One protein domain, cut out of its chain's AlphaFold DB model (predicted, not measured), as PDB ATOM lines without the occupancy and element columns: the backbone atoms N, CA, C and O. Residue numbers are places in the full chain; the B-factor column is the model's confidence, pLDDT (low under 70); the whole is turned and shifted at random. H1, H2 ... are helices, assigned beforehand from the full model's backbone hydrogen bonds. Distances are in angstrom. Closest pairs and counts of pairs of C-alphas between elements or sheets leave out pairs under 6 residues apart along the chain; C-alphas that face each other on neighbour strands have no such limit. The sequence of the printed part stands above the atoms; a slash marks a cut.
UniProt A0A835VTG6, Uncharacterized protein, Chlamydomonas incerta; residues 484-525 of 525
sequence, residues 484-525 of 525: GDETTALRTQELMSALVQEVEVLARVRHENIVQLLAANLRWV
ATOM      1  N   GLY A 484     174.915 114.307 145.634       80.12
ATOM      2  CA  GLY A 484     174.956 114.722 144.228       80.12
ATOM      3  C   GLY A 484     176.254 115.436 143.834       80.12
ATOM      4  O   GLY A 484     176.802 115.174 142.759       80.12
ATOM      5  N   ASP A 485     176.790 116.286 144.712       80.69
ATOM      6  CA  ASP A 485     178.020 117.037 144.427       80.69
ATOM      7  C   ASP A 485     179.266 116.134 144.430       80.69
ATOM      8  O   ASP A 485     180.086 116.203 143.509       80.69
ATOM      9  N   GLU A 486     179.392 115.221 145.402       84.38
ATOM     10  CA  GLU A 486     180.557 114.323 145.502       84.38
ATOM     11  C   GLU A 486     180.682 113.401 144.273       84.38
ATOM     12  O   GLU A 486     181.767 113.227 143.709       84.38
ATOM     13  N   THR A 487     179.555 112.869 143.787       83.25
ATOM     14  CA  THR A 487     179.530 112.009 142.591       83.25
ATOM     15  C   THR A 487     179.837 112.772 141.296       83.25
ATOM     16  O   THR A 487     180.388 112.192 140.355       83.25
ATOM     17  N   THR A 488     179.554 114.077 141.247       83.94
ATOM     18  CA  THR A 488     179.880 114.947 140.105       83.94
ATOM     19  C   THR A 488     181.376 115.276 140.055       83.94
ATOM     20  O   THR A 488     181.989 115.222 138.982       83.94
ATOM     21  N   ALA A 489     182.000 115.531 141.209       82.06
ATOM     22  CA  ALA A 489     183.444 115.749 141.308       82.06
ATOM     23  C   ALA A 489     184.244 114.511 140.854       82.06
ATOM     24  O   ALA A 489     185.133 114.627 140.006       82.06
ATOM     25  N   LEU A 490     183.872 113.318 141.336       89.38
ATOM     26  CA  LEU A 490     184.522 112.056 140.959       89.38
ATOM     27  C   LEU A 490     184.402 111.760 139.454       89.38
ATOM     28  O   LEU A 490     185.408 111.460 138.811       89.38
ATOM     29  N   ARG A 491     183.215 111.938 138.855       81.38
ATOM     30  CA  ARG A 491     183.024 111.792 137.396       81.38
ATOM     31  C   ARG A 491     183.890 112.750 136.583       81.38
ATOM     32  O   ARG A 491     184.422 112.367 135.544       81.38
ATOM     33  N   THR A 492     184.046 113.987 137.049       85.06
ATOM     34  CA  THR A 492     184.895 114.980 136.372       85.06
ATOM     35  C   THR A 492     186.364 114.554 136.407       85.06
ATOM     36  O   THR A 492     187.068 114.674 135.405       85.06
ATOM     37  N   GLN A 493     186.820 113.977 137.523       89.69
ATOM     38  CA  GLN A 493     188.171 113.431 137.659       89.69
ATOM     39  C   GLN A 493     188.410 112.190 136.773       89.69
ATOM     40  O   GLN A 493     189.484 112.067 136.180       89.69
ATOM     41  N   GLU A 494     187.426 111.295 136.627       87.69
ATOM     42  CA  GLU A 494     187.500 110.148 135.702       87.69
ATOM     43  C   GLU A 494     187.534 110.583 134.227       87.69
ATOM     44  O   GLU A 494     188.334 110.068 133.446       87.69
ATOM     45  N   LEU A 495     186.727 111.576 133.837       85.56
ATOM     46  CA  LEU A 495     186.757 112.136 132.480       85.56
ATOM     47  C   LEU A 495     188.103 112.803 132.164       85.56
ATOM     48  O   LEU A 495     188.641 112.619 131.072       85.56
ATOM     49  N   MET A 496     188.677 113.532 133.125       86.50
ATOM     50  CA  MET A 496     190.000 114.149 132.983       86.50
ATOM     51  C   MET A 496     191.116 113.103 132.834       86.50
ATOM     52  O   MET A 496     191.998 113.278 131.995       86.50
ATOM     53  N   SER A 497     191.083 111.999 133.590       86.25
ATOM     54  CA  SER A 497     192.109 110.951 133.471       86.25
ATOM     55  C   SER A 497     192.019 110.191 132.142       86.25
ATOM     56  O   SER A 497     193.050 109.961 131.503       86.25
ATOM     57  N   ALA A 498     190.805 109.900 131.660       84.06
ATOM     58  CA  ALA A 498     190.581 109.314 130.339       84.06
ATOM     59  C   ALA A 498     191.059 110.238 129.201       84.06
ATOM     60  O   ALA A 498     191.714 109.775 128.264       84.06
ATOM     61  N   LEU A 499     190.801 111.550 129.301       86.50
ATOM     62  CA  LEU A 499     191.281 112.541 128.333       86.50
ATOM     63  C   LEU A 499     192.816 112.568 128.264       86.50
ATOM     64  O   LEU A 499     193.376 112.549 127.170       86.50
ATOM     65  N   VAL A 500     193.506 112.576 129.414       85.88
ATOM     66  CA  VAL A 500     194.980 112.549 129.459       85.88
ATOM     67  C   VAL A 500     195.527 111.294 128.774       85.88
ATOM     68  O   VAL A 500     196.486 111.393 128.008       85.88
ATOM     69  N   GLN A 501     194.902 110.133 128.987       84.69
ATOM     70  CA  GLN A 501     195.330 108.878 128.368       84.69
ATOM     71  C   GLN A 501     195.164 108.888 126.836       84.69
ATOM     72  O   GLN A 501     196.083 108.486 126.121       84.69
ATOM     73  N   GLU A 502     194.038 109.388 126.317       78.19
ATOM     74  CA  GLU A 502     193.826 109.559 124.870       78.19
ATOM     75  C   GLU A 502     194.806 110.580 124.266       78.19
ATOM     76  O   GLU A 502     195.394 110.325 123.215       78.19
ATOM     77  N   VAL A 503     195.070 111.702 124.947       79.12
ATOM     78  CA  VAL A 503     196.078 112.687 124.510       79.12
ATOM     79  C   VAL A 503     197.479 112.069 124.463       79.12
ATOM     80  O   VAL A 503     198.217 112.331 123.514       79.12
ATOM     81  N   GLU A 504     197.848 111.207 125.414       82.00
ATOM     82  CA  GLU A 504     199.139 110.508 125.388       82.00
ATOM     83  C   GLU A 504     199.235 109.505 124.221       82.00
ATOM     84  O   GLU A 504     200.265 109.429 123.543       82.00
ATOM     85  N   VAL A 505     198.158 108.764 123.935       82.12
ATOM     86  CA  VAL A 505     198.085 107.861 122.773       82.12
ATOM     87  C   VAL A 505     198.210 108.650 121.467       82.12
ATOM     88  O   VAL A 505     199.004 108.277 120.600       82.12
ATOM     89  N   LEU A 506     197.495 109.769 121.336       74.94
ATOM     90  CA  LEU A 506     197.545 110.634 120.157       74.94
ATOM     91  C   LEU A 506     198.908 111.324 119.997       74.94
ATOM     92  O   LEU A 506     199.405 111.410 118.878       74.94
ATOM     93  N   ALA A 507     199.572 111.726 121.084       72.06
ATOM     94  CA  ALA A 507     200.922 112.302 121.046       72.06
ATOM     95  C   ALA A 507     201.991 111.314 120.537       72.06
ATOM     96  O   ALA A 507     203.007 111.725 119.968       72.06
ATOM     97  N   ARG A 508     201.768 110.000 120.696       77.75
ATOM     98  CA  ARG A 508     202.626 108.952 120.111       77.75
ATOM     99  C   ARG A 508     202.400 108.793 118.599       77.75
ATOM    100  O   ARG A 508     203.315 108.365 117.893       77.75
ATOM    101  N   VAL A 509     201.232 109.181 118.079       83.06
ATOM    102  CA  VAL A 509     200.934 109.220 116.638       83.06
ATOM    103  C   VAL A 509     201.445 110.540 116.054       83.06
ATOM    104  O   VAL A 509     200.743 111.546 116.023       83.06
ATOM    105  N   ARG A 510     202.693 110.540 115.567       71.56
ATOM    106  CA  ARG A 510     203.354 111.716 114.964       71.56
ATOM    107  C   ARG A 510     202.722 112.131 113.623       71.56
ATOM    108  O   ARG A 510     203.299 111.898 112.567       71.56
ATOM    109  N   HIS A 511     201.547 112.750 113.673       80.56
ATOM    110  CA  HIS A 511     200.823 113.262 112.514       80.56
ATOM    111  C   HIS A 511     200.365 114.702 112.778       80.56
ATOM    112  O   HIS A 511     199.570 114.947 113.684       80.56
ATOM    113  N   GLU A 512     200.828 115.662 111.973       69.38
ATOM    114  CA  GLU A 512     200.647 117.103 112.235       69.38
ATOM    115  C   GLU A 512     199.169 117.506 112.384       69.38
ATOM    116  O   GLU A 512     198.808 118.211 113.327       69.38
ATOM    117  N   ASN A 513     198.286 116.964 111.536       73.38
ATOM    118  CA  ASN A 513     196.839 117.213 111.611       73.38
ATOM    119  C   ASN A 513     196.194 116.794 112.950       73.38
ATOM    120  O   ASN A 513     195.217 117.413 113.365       73.38
ATOM    121  N   ILE A 514     196.716 115.771 113.644       78.75
ATOM    122  CA  ILE A 514     196.174 115.326 114.942       78.75
ATOM    123  C   ILE A 514     196.517 116.345 116.033       78.75
ATOM    124  O   ILE A 514     195.660 116.702 116.840       78.75
ATOM    125  N   VAL A 515     197.743 116.877 116.014       70.81
ATOM    126  CA  VAL A 515     198.180 117.932 116.940       70.81
ATOM    127  C   VAL A 515     197.373 119.214 116.717       70.81
ATOM    128  O   VAL A 515     196.937 119.837 117.684       70.81
ATOM    129  N   GLN A 516     197.096 119.577 115.458       71.50
ATOM    130  CA  GLN A 516     196.240 120.724 115.132       71.50
ATOM    131  C   GLN A 516     194.790 120.529 115.605       71.50
ATOM    132  O   GLN A 516     194.213 121.456 116.170       71.50
ATOM    133  N   LEU A 517     194.212 119.333 115.443       70.88
ATOM    134  CA  LEU A 517     192.868 119.013 115.942       70.88
ATOM    135  C   LEU A 517     192.783 119.075 117.475       70.88
ATOM    136  O   LEU A 517     191.823 119.634 118.005       70.88
ATOM    137  N   LEU A 518     193.781 118.559 118.196       73.69
ATOM    138  CA  LEU A 518     193.834 118.667 119.659       73.69
ATOM    139  C   LEU A 518     193.969 120.126 120.117       73.69
ATOM    140  O   LEU A 518     193.200 120.574 120.966       73.69
ATOM    141  N   ALA A 519     194.876 120.893 119.508       69.75
ATOM    142  CA  ALA A 519     195.061 122.312 119.814       69.75
ATOM    143  C   ALA A 519     193.818 123.163 119.487       69.75
ATOM    144  O   ALA A 519     193.531 124.127 120.193       69.75
ATOM    145  N   ALA A 520     193.063 122.808 118.443       70.44
ATOM    146  CA  ALA A 520     191.811 123.475 118.100       70.44
ATOM    147  C   ALA A 520     190.708 123.218 119.138       70.44
ATOM    148  O   ALA A 520     190.003 124.155 119.498       70.44
ATOM    149  N   ASN A 521     190.575 121.986 119.645       67.62
ATOM    150  CA  ASN A 521     189.562 121.646 120.652       67.62
ATOM    151  C   ASN A 521     189.895 122.222 122.039       67.62
ATOM    152  O   ASN A 521     189.010 122.749 122.706       67.62
ATOM    153  N   LEU A 522     191.171 122.218 122.443       68.69
ATOM    154  CA  LEU A 522     191.620 122.790 123.723       68.69
ATOM    155  C   LEU A 522     191.574 124.330 123.780       68.69
ATOM    156  O   LEU A 522     191.843 124.902 124.828       68.69
ATOM    157  N   ARG A 523     191.246 125.014 122.676       59.50
ATOM    158  CA  ARG A 523     191.123 126.481 122.615       59.50
ATOM    159  C   ARG A 523     189.721 127.003 122.976       59.50
ATOM    160  O   ARG A 523     189.529 128.215 123.033       59.50
ATOM    161  N   TRP A 524     188.750 126.109 123.173       42.50
ATOM    162  CA  TRP A 524     187.350 126.444 123.482       42.50
ATOM    163  C   TRP A 524     186.952 126.179 124.945       42.50
ATOM    164  O   TRP A 524     185.772 126.294 125.273       42.50
ATOM    165  N   VAL A 525     187.927 125.851 125.800       44.19
ATOM    166  CA  VAL A 525     187.815 125.770 127.266       44.19
ATOM    167  C   VAL A 525     188.653 126.891 127.874       44.19
ATOM    168  O   VAL A 525     188.144 127.553 128.801       44.19
TER     169      VAL A 525
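This is residues 484 to 525 of the 525 residues of an uncharacterized protein of Chlamydomonas incerta (UniProt A0A835VTG6). What shape is this? A long helix, H1, makes the length, and after a turn the short H2 folds back beside H1's last part, like a J. What is printed? The printed part has 42 residues with two named helices, H1 then H2, and no named strand: all helix. It is only just loose, close to extended, with a radius of gyration of the C-alphas of 13.2 A, and spans 41 by 21 by 6 A.

Where is the longest helix? H1, residues 484 to 508, runs 37.2 A from C-alpha 484 at (174.956, 114.722, 144.228). And the other? H2, residues 512 to 521, runs 14.6 A to C-alpha 521 at (189.562, 121.646, 120.652).

Do they meet? H1 and H2 are close but not clearly touching; their closest C-alphas, Leu 506 and Ile 514, are 7.1 A apart. They run opposite ways at a shallow tilt of 19 degrees. And the backbones? In both, every O i to N i+4 pair is within hydrogen-bond range.

How large? The farthest C-alphas, Gly 484 and Glu 512, are 41.1 A apart. Any cut? The printed part has no cut, and the link is tight. Where is pLDDT under 70? At residues 512, 519 and 521 to 525.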